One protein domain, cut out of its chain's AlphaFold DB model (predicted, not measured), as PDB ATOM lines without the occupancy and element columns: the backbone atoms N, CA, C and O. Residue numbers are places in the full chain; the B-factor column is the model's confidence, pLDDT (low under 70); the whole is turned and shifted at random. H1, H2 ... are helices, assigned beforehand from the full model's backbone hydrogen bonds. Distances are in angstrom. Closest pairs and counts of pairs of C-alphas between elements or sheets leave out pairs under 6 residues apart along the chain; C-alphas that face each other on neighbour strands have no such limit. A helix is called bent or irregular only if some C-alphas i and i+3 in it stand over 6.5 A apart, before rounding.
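What this domain is: This is residues 4 to 71 of the 71 residues of an uncharacterized protein of uncultured bacterium (UniProt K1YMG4). The long helix H2 and the long helix H3 form a hairpin that is closed at one end and spread at the other, and the shorter H1 folds back into the gap at the spread end. Together they make a flat, loosely built bundle, with H2 kinked near residue 35 and its residues 28 to 33 standing free. The printed part has 68 residues with three named helices, in the order H1, H2, H3, and no named strand; the class is all helix. The whole is loose, with a radius of gyration of the C-alphas of 14.3 A and spans of 42 by 23 by 12 A.

Where its parts are: Find C-alpha 17 at (-24.282, -11.918, 46.391); from there H2, residues 17 to 45, runs 39.2 A to C-alpha 45 at (-39.129, 4.123, 13.805). H2 is only just irregular: C-alphas 18 and 21 are 6.8 A apart. Next look at H3, residues 47 to 70, 35.2 A long and ending at C-alpha 70 at (-39.059, -21.415, 40.328). H1 is residues 4 to 15, 16.7 A long.

How they stand to each other: The three form an up and down bundle, each helix running against the one before it. Look at Ala 42 and Val 50, the closest C-alphas of the helical hairpin H2 and H3, 6.1 A apart; H2 touches H3 with residues 38 to 42 alone, at a shallow tilt of 22 degrees, opposite ways. H1 and H2, also a helical hairpin, touch at Leu 12 and Ile 20, their closest C-alphas, 6.6 A apart, at a shallow tilt of 18 degrees, opposite ways. H1 touches H3 at a shallow tilt of 21 degrees, the same way, with the C-alphas of Pro 4 and Gly 61 closest at 5.8 A. Each O i to N i+4 pair is within hydrogen-bond range in H3, against 7 of 8 in H1 and 23 of 25 in H2.

The domain as a whole: The C-alphas farthest apart are those of Asn 14 and Phe 44, 42.1 A. The printed part has no cut, and both links are tight. Mean pLDDT of the printed part is 91.5; look for low confidence at residues 70 to 71, under 70.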
ATOM      1  N   PRO A   4     -38.667  -4.782  37.609       85.94
ATOM      2  CA  PRO A   4     -37.913  -6.035  37.491       85.94
ATOM      3  C   PRO A   4     -36.546  -6.007  38.193       85.94
ATOM      4  O   PRO A   4     -36.131  -6.995  38.794       85.94
ATOM      5  N   PHE A   5     -35.846  -4.873  38.170       88.25
ATOM      6  CA  PHE A   5     -34.472  -4.810  38.669       88.25
ATOM      7  C   PHE A   5     -34.377  -4.981  40.202       88.25
ATOM      8  O   PHE A   5     -33.654  -5.878  40.643       88.25
ATOM      9  N   PRO A   6     -35.148  -4.248  41.036       88.94
ATOM     10  CA  PRO A   6     -35.173  -4.486  42.482       88.94
ATOM     11  C   PRO A   6     -35.614  -5.904  42.870       88.94
ATOM     12  O   PRO A   6     -35.120  -6.456  43.852       88.94
ATOM     13  N   LEU A   7     -36.532  -6.512  42.108       88.94
ATOM     14  CA  LEU A   7     -36.988  -7.885  42.349       88.94
ATOM     15  C   LEU A   7     -35.877  -8.909  42.078       88.94
ATOM     16  O   LEU A   7     -35.635  -9.775  42.917       88.94
ATOM     17  N   GLY A   8     -35.169  -8.782  40.953       89.25
ATOM     18  CA  GLY A   8     -34.004  -9.619  40.651       89.25
ATOM     19  C   GLY A   8     -32.874  -9.434  41.668       89.25
ATOM     20  O   GLY A   8     -32.263 -10.408  42.098       89.25
ATOM     21  N   MET A   9     -32.655  -8.203  42.133       90.94
ATOM     22  CA  MET A   9     -31.644  -7.904  43.148       90.94
ATOM     23  C   MET A   9     -31.933  -8.603  44.484       90.94
ATOM     24  O   MET A   9     -31.024  -9.176  45.077       90.94
ATOM     25  N   LYS A  10     -33.198  -8.640  44.929       89.88
ATOM     26  CA  LYS A  10     -33.596  -9.397  46.132       89.88
ATOM     27  C   LYS A  10     -33.325 -10.898  46.001       89.88
ATOM     28  O   LYS A  10     -32.951 -11.531  46.982       89.88
ATOM     29  N   LEU A  11     -33.505 -11.472  44.810       89.06
ATOM     30  CA  LEU A  11     -33.175 -12.879  44.558       89.06
ATOM     31  C   LEU A  11     -31.659 -13.108  44.610       89.06
ATOM     32  O   LEU A  11     -31.215 -14.057  45.251       89.06
ATOM     33  N   LEU A  12     -30.869 -12.218  44.003       90.56
ATOM     34  CA  LEU A  12     -29.403 -12.297  43.994       90.56
ATOM     35  C   LEU A  12     -28.792 -12.177  45.389       90.56
ATOM     36  O   LEU A  12     -27.860 -12.909  45.696       90.56
ATOM     37  N   VAL A  13     -29.335 -11.312  46.251       89.31
ATOM     38  CA  VAL A  13     -28.875 -11.192  47.645       89.31
ATOM     39  C   VAL A  13     -28.938 -12.537  48.371       89.31
ATOM     40  O   VAL A  13     -27.993 -12.874  49.075       89.31
ATOM     41  N   ASN A  14     -30.003 -13.312  48.153       85.00
ATOM     42  CA  ASN A  14     -30.223 -14.590  48.834       85.00
ATOM     43  C   ASN A  14     -29.537 -15.793  48.163       85.00
ATOM     44  O   ASN A  14     -29.433 -16.842  48.791       85.00
ATOM     45  N   SER A  15     -29.115 -15.677  46.900       86.00
ATOM     46  CA  SER A  15     -28.590 -16.806  46.114       86.00
ATOM     47  C   SER A  15     -27.117 -16.662  45.742       86.00
ATOM     48  O   SER A  15     -26.366 -17.618  45.888       86.00
ATOM     49  N   GLU A  16     -26.683 -15.490  45.276       86.81
ATOM     50  CA  GLU A  16     -25.307 -15.273  44.827       86.81
ATOM     51  C   GLU A  16     -24.929 -13.784  44.905       86.81
ATOM     52  O   GLU A  16     -24.970 -13.033  43.923       86.81
ATOM     53  N   SER A  17     -24.551 -13.334  46.107       88.56
ATOM     54  CA  SER A  17     -24.282 -11.918  46.391       88.56
ATOM     55  C   SER A  17     -23.096 -11.347  45.596       88.56
ATOM     56  O   SER A  17     -23.038 -10.135  45.382       88.56
ATOM     57  N   ARG A  18     -22.179 -12.187  45.084       92.38
ATOM     58  CA  ARG A  18     -21.048 -11.746  44.236       92.38
ATOM     59  C   ARG A  18     -21.507 -11.096  42.927       92.38
ATOM     60  O   ARG A  18     -20.805 -10.255  42.369       92.38
ATOM     61  N   LEU A  19     -22.704 -11.437  42.448       92.44
ATOM     62  CA  LEU A  19     -23.272 -10.887  41.216       92.44
ATOM     63  C   LEU A  19     -23.947  -9.519  41.409       92.44
ATOM     64  O   LEU A  19     -24.337  -8.892  40.425       92.44
ATOM     65  N   ILE A  20     -24.068  -9.014  42.642       92.56
ATOM     66  CA  ILE A  20     -24.708  -7.716  42.915       92.56
ATOM     67  C   ILE A  20     -23.955  -6.573  42.221       92.56
ATOM     68  O   ILE A  20     -24.584  -5.742  41.565       92.56
ATOM     69  N   ALA A  21     -22.619  -6.553  42.305       93.38
ATOM     70  CA  ALA A  21     -21.796  -5.535  41.645       93.38
ATOM     71  C   ALA A  21     -21.954  -5.574  40.116       93.38
ATOM     72  O   ALA A  21     -22.102  -4.535  39.474       93.38
ATOM     73  N   TRP A  22     -22.021  -6.778  39.537       94.44
ATOM     74  CA  TRP A  22     -22.282  -6.974  38.111       94.44
ATOM     75  C   TRP A  22     -23.661  -6.465  37.695       94.44
ATOM     76  O   TRP A  22     -23.782  -5.768  36.689       94.44
ATOM     77  N   ALA A  23     -24.698  -6.761  38.479       93.12
ATOM     78  CA  ALA A  23     -26.051  -6.294  38.202       93.12
ATOM     79  C   ALA A  23     -26.142  -4.757  38.214       93.12
ATOM     80  O   ALA A  23     -26.788  -4.176  37.340       93.12
ATOM     81  N   TRP A  24     -25.450  -4.090  39.142       93.31
ATOM     82  CA  TRP A  24     -25.321  -2.629  39.139       93.31
ATOM     83  C   TRP A  24     -24.530  -2.100  37.939       93.31
ATOM     84  O   TRP A  24     -24.967  -1.136  37.308       93.31
ATOM     85  N   GLY A  25     -23.426  -2.754  37.564       95.19
ATOM     86  CA  GLY A  25     -22.651  -2.393  36.373       95.19
ATOM     87  C   GLY A  25     -23.485  -2.452  35.088       95.19
ATOM     88  O   GLY A  25     -23.503  -1.502  34.303       95.19
ATOM     89  N   ILE A  26     -24.261  -3.524  34.914       93.62
ATOM     90  CA  ILE A  26     -25.170  -3.682  33.769       93.62
ATOM     91  C   ILE A  26     -26.292  -2.636  33.812       93.62
ATOM     92  O   ILE A  26     -26.650  -2.094  32.769       93.62
ATOM     93  N   ASN A  27     -26.834  -2.313  34.993       93.19
ATOM     94  CA  ASN A  27     -27.861  -1.274  35.139       93.19
ATOM     95  C   ASN A  27     -27.363   0.108  34.680       93.19
ATOM     96  O   ASN A  27     -28.073   0.810  33.952       93.19
ATOM     97  N   GLY A  28     -26.130   0.465  35.055       93.31
ATOM     98  CA  GLY A  28     -25.480   1.694  34.604       93.31
ATOM     99  C   GLY A  28     -25.293   1.714  33.085       93.31
ATOM    100  O   GLY A  28     -25.754   2.641  32.417       93.31
ATOM    101  N   TYR A  29     -24.709   0.651  32.525       95.19
ATOM    102  CA  TYR A  29     -24.515   0.507  31.076       95.19
ATOM    103  C   TYR A  29     -25.835   0.599  30.289       95.19
ATOM    104  O   TYR A  29     -25.943   1.357  29.322       95.19
ATOM    105  N   ALA A  30     -26.863  -0.128  30.731       93.50
ATOM    106  CA  ALA A  30     -28.170  -0.161  30.083       93.50
ATOM    107  C   ALA A  30     -28.870   1.203  30.101       93.50
ATOM    108  O   ALA A  30     -29.598   1.521  29.165       93.50
ATOM    109  N   THR A  31     -28.642   2.024  31.129       93.38
ATOM    110  CA  THR A  31     -29.212   3.378  31.201       93.38
ATOM    111  C   THR A  31     -28.592   4.292  30.143       93.38
ATOM    112  O   THR A  31     -29.319   4.976  29.422       93.38
ATOM    113  N   VAL A  32     -27.264   4.252  29.991       96.31
ATOM    114  CA  VAL A  32     -26.545   5.044  28.979       96.31
ATOM    115  C   VAL A  32     -26.954   4.606  27.575       96.31
ATOM    116  O   VAL A  32     -27.526   5.398  26.825       96.31
ATOM    117  N   ILE A  33     -26.743   3.334  27.234       96.62
ATOM    118  CA  ILE A  33     -27.044   2.818  25.893       96.62
ATOM    119  C   ILE A  33     -28.542   2.886  25.590       96.62
ATOM    120  O   ILE A  33     -28.928   3.283  24.494       96.62
ATOM    121  N   GLY A  34     -29.396   2.561  26.562       94.38
ATOM    122  CA  GLY A  34     -30.845   2.608  26.402       94.38
ATOM    123  C   GLY A  34     -31.356   4.009  26.075       94.38
ATOM    124  O   GLY A  34     -32.212   4.141  25.203       94.38
ATOM    125  N   SER A  35     -30.806   5.057  26.700       94.50
ATOM    126  CA  SER A  35     -31.180   6.444  26.382       94.50
ATOM    127  C   SER A  35     -30.826   6.833  24.940       94.50
ATOM    128  O   SER A  35     -31.672   7.365  24.219       94.50
ATOM    129  N   VAL A  36     -29.618   6.486  24.485       96.50
ATOM    130  CA  VAL A  36     -29.155   6.763  23.116       96.50
ATOM    131  C   VAL A  36     -29.988   5.986  22.096       96.50
ATOM    132  O   VAL A  36     -30.466   6.563  21.116       96.50
ATOM    133  N   LEU A  37     -30.230   4.695  22.347       95.31
ATOM    134  CA  LEU A  37     -31.054   3.849  21.480       95.31
ATOM    135  C   LEU A  37     -32.510   4.313  21.429       95.31
ATOM    136  O   LEU A  37     -33.108   4.287  20.357       95.31
ATOM    137  N   ALA A  38     -33.086   4.764  22.545       94.81
ATOM    138  CA  ALA A  38     -34.460   5.258  22.572       94.81
ATOM    139  C   ALA A  38     -34.633   6.491  21.675       94.81
ATOM    140  O   ALA A  38     -35.594   6.548  20.910       94.81
ATOM    141  N   ILE A  39     -33.692   7.441  21.717       95.50
ATOM    142  CA  ILE A  39     -33.712   8.631  20.853       95.50
ATOM    143  C   ILE A  39     -33.516   8.229  19.388       95.50
ATOM    144  O   ILE A  39     -34.278   8.668  18.523       95.50
ATOM    145  N   ALA A  40     -32.540   7.361  19.106       96.12
ATOM    146  CA  ALA A  40     -32.284   6.877  17.753       96.12
ATOM    147  C   ALA A  40     -33.523   6.174  17.172       96.12
ATOM    148  O   ALA A  40     -34.009   6.536  16.101       96.12
ATOM    149  N   PHE A  41     -34.104   5.221  17.900       96.50
ATOM    150  CA  PHE A  41     -35.301   4.506  17.461       96.50
ATOM    151  C   PHE A  41     -36.530   5.405  17.379       96.50
ATOM    152  O   PHE A  41     -37.297   5.262  16.430       96.50
ATOM    153  N   ALA A  42     -36.706   6.368  18.284       95.50
ATOM    154  CA  ALA A  42     -37.782   7.348  18.155       95.50
ATOM    155  C   ALA A  42     -37.649   8.146  16.852       95.50
ATOM    156  O   ALA A  42     -38.657   8.440  16.209       95.50
ATOM    157  N   ARG A  43     -36.413   8.451  16.429       96.06
ATOM    158  CA  ARG A  43     -36.154   9.187  15.191       96.06
ATOM    159  C   ARG A  43     -36.399   8.357  13.930       96.06
ATOM    160  O   ARG A  43     -36.972   8.896  12.988       96.06
ATOM    161  N   PHE A  44     -35.979   7.091  13.906       94.38
ATOM    162  CA  PHE A  44     -36.084   6.230  12.716       94.38
ATOM    163  C   PHE A  44     -37.412   5.469  12.606       94.38
ATOM    164  O   PHE A  44     -37.916   5.271  11.506       94.38
ATOM    165  N   LEU A  45     -37.974   5.029  13.733       93.31
ATOM    166  CA  LEU A  45     -39.129   4.123  13.805       93.31
ATOM    167  C   LEU A  45     -40.358   4.771  14.468       93.31
ATOM    168  O   LEU A  45     -41.436   4.175  14.503       93.31
ATOM    169  N   GLY A  46     -40.207   5.984  15.007       93.81
ATOM    170  CA  GLY A  46     -41.248   6.685  15.753       93.81
ATOM    171  C   GLY A  46     -41.400   6.197  17.198       93.81
ATOM    172  O   GLY A  46     -41.004   5.092  17.575       93.81
ATOM    173  N   PHE A  47     -42.033   7.024  18.034       92.19
ATOM    174  CA  PHE A  47     -42.216   6.732  19.464       92.19
ATOM    175  C   PHE A  47     -43.025   5.456  19.738       92.19
ATOM    176  O   PHE A  47     -42.736   4.755  20.707       92.19
ATOM    177  N   LYS A  48     -44.000   5.110  18.883       95.69
ATOM    178  CA  LYS A  48     -44.827   3.901  19.056       95.69
ATOM    179  C   LYS A  48     -43.968   2.636  19.147       95.69
ATOM    180  O   LYS A  48     -44.212   1.794  20.008       95.69
ATOM    181  N   MET A  49     -42.944   2.523  18.301       95.38
ATOM    182  CA  MET A  49     -42.067   1.354  18.286       95.38
ATOM    183  C   MET A  49     -41.180   1.291  19.534       95.38
ATOM    184  O   MET A  49     -40.985   0.218  20.099       95.38
ATOM    185  N   VAL A  50     -40.714   2.444  20.026       95.31
ATOM    186  CA  VAL A  50     -39.935   2.537  21.273       95.31
ATOM    187  C   VAL A  50     -40.744   2.032  22.469       95.31
ATOM    188  O   VAL A  50     -40.229   1.260  23.278       95.31
ATOM    189  N   PHE A  51     -42.027   2.399  22.560       95.06
ATOM    190  CA  PHE A  51     -42.912   1.903  23.619       95.06
ATOM    191  C   PHE A  51     -43.136   0.390  23.537       95.06
ATOM    192  O   PHE A  51     -43.066  -0.283  24.565       95.06
ATOM    193  N   ILE A  52     -43.356  -0.155  22.336       96.75
ATOM    194  CA  ILE A  52     -43.519  -1.605  22.138       96.75
ATOM    195  C   ILE A  52     -42.249  -2.349  22.573       96.75
ATOM    196  O   ILE A  52     -42.334  -3.298  23.352       96.75
ATOM    197  N   LEU A  53     -41.072  -1.893  22.133       95.38
ATOM    198  CA  LEU A  53     -39.786  -2.490  22.510       95.38
ATOM    199  C   LEU A  53     -39.547  -2.425  24.022       95.38
ATOM    200  O   LEU A  53     -39.161  -3.424  24.626       95.38
ATOM    201  N   SER A  54     -39.831  -1.280  24.646       93.19
ATOM    202  CA  SER A  54     -39.756  -1.122  26.102       93.19
ATOM    203  C   SER A  54     -40.663  -2.128  26.821       93.19
ATOM    204  O   SER A  54     -40.215  -2.828  27.731       93.19
ATOM    205  N   GLY A  55     -41.908  -2.281  26.359       95.06
ATOM    206  CA  GLY A  55     -42.846  -3.270  26.890       95.06
ATOM    207  C   GLY A  55     -42.323  -4.706  26.784       95.06
ATOM    208  O   GLY A  55     -42.360  -5.443  27.771       95.06
ATOM    209  N   ILE A  56     -41.764  -5.089  25.630       96.00
ATOM    210  CA  ILE A  56     -41.162  -6.417  25.419       96.00
ATOM    211  C   ILE A  56     -39.997  -6.646  26.390       96.00
ATOM    212  O   ILE A  56     -39.940  -7.691  27.036       96.00
ATOM    213  N   ILE A  57     -39.099  -5.670  26.551       94.19
ATOM    214  CA  ILE A  57     -37.953  -5.773  27.471       94.19
ATOM    215  C   ILE A  57     -38.428  -5.976  28.916       94.19
ATOM    216  O   ILE A  57     -37.909  -6.841  29.625       94.19
ATOM    217  N   TYR A  58     -39.447  -5.232  29.355       92.38
ATOM    218  CA  TYR A  58     -40.030  -5.415  30.688       92.38
ATOM    219  C   TYR A  58     -40.676  -6.793  30.856       92.38
ATOM    220  O   TYR A  58     -40.512  -7.422  31.906       92.38
ATOM    221  N   MET A  59     -41.368  -7.288  29.827       94.75
ATOM    222  CA  MET A  59     -41.986  -8.612  29.855       94.75
ATOM    223  C   MET A  59     -40.940  -9.730  29.924       94.75
ATOM    224  O   MET A  59     -41.100 -10.668  30.707       94.75
ATOM    225  N   LEU A  60     -39.829  -9.603  29.193       94.50
ATOM    226  CA  LEU A  60     -38.687 -10.515  29.300       94.50
ATOM    227  C   LEU A  60     -38.074 -10.488  30.704       94.50
ATOM    228  O   LEU A  60     -37.815 -11.548  31.274       94.50
ATOM    229  N   GLY A  61     -37.910  -9.302  31.300       92.62
ATOM    230  CA  GLY A  61     -37.445  -9.164  32.683       92.62
ATOM    231  C   GLY A  61     -38.360  -9.873  33.687       92.62
ATOM    232  O   GLY A  61     -37.885 -10.602  34.558       92.62
ATOM    233  N   TYR A  62     -39.679  -9.731  33.533       91.88
ATOM    234  CA  TYR A  62     -40.657 -10.451  34.350       91.88
ATOM    235  C   TYR A  62     -40.548 -11.976  34.187       91.88
ATOM    236  O   TYR A  62     -40.502 -12.699  35.185       91.88
ATOM    237  N   LEU A  63     -40.464 -12.475  32.949       93.56
ATOM    238  CA  LEU A  63     -40.328 -13.910  32.674       93.56
ATOM    239  C   LEU A  63     -39.021 -14.484  33.236       93.56
ATOM    240  O   LEU A  63     -39.037 -15.575  33.810       93.56
ATOM    241  N   ALA A  64     -37.915 -13.745  33.134       91.19
ATOM    242  CA  ALA A  64     -36.629 -14.141  33.700       91.19
ATOM    243  C   ALA A  64     -36.715 -14.303  35.226       91.19
ATOM    244  O   ALA A  64     -36.340 -15.345  35.761       91.19
ATOM    245  N   ILE A  65     -37.294 -13.321  35.922       90.06
ATOM    246  CA  ILE A  65     -37.498 -13.377  37.379       90.06
ATOM    247  C   ILE A  65     -38.432 -14.523  37.759       90.06
ATOM    248  O   ILE A  65     -38.161 -15.251  38.715       90.06
ATOM    249  N   ARG A  66     -39.522 -14.722  37.006       88.75
ATOM    250  CA  ARG A  66     -40.459 -15.826  37.238       88.75
ATOM    251  C   ARG A  66     -39.763 -17.183  37.147       88.75
ATOM    252  O   ARG A  66     -40.053 -18.061  37.953       88.75
ATOM    253  N   ASN A  67     -38.863 -17.353  36.181       87.25
ATOM    254  CA  ASN A  67     -38.106 -18.590  36.006       87.25
ATOM    255  C   ASN A  67     -37.048 -18.777  37.100       87.25
ATOM    256  O   ASN A  67     -36.882 -19.893  37.579       87.25
ATOM    257  N   LEU A  68     -36.383 -17.702  37.532       83.19
ATOM    258  CA  LEU A  68     -35.413 -17.754  38.630       83.19
ATOM    259  C   LEU A  68     -36.067 -18.088  39.971       83.19
ATOM    260  O   LEU A  68     -35.507 -18.862  40.724       83.19
ATOM    261  N   LYS A  69     -37.268 -17.565  40.246       76.44
ATOM    262  CA  LYS A  69     -38.018 -17.873  41.477       76.44
ATOM    263  C   LYS A  69     -38.520 -19.326  41.540       76.44
ATOM    264  O   LYS A  69     -38.885 -19.795  42.610       76.44
ATOM    265  N   LYS A  70     -38.633 -20.007  40.394       69.88
ATOM    266  CA  LYS A  70     -39.059 -21.415  40.328       69.88
ATOM    267  C   LYS A  70     -37.924 -22.408  40.599       69.88
ATOM    268  O   LYS A  70     -38.232 -23.571  40.840       69.88
ATOM    269  N   LYS A  71     -36.668 -21.978  40.474       57.34
ATOM    270  CA  LYS A  71     -35.490 -22.749  40.885       57.34
ATOM    271  C   LYS A  71     -35.208 -22.498  42.358       57.34
ATOM    272  O   LYS A  71     -34.704 -23.448  42.985       57.34
TER     273      LYS A  71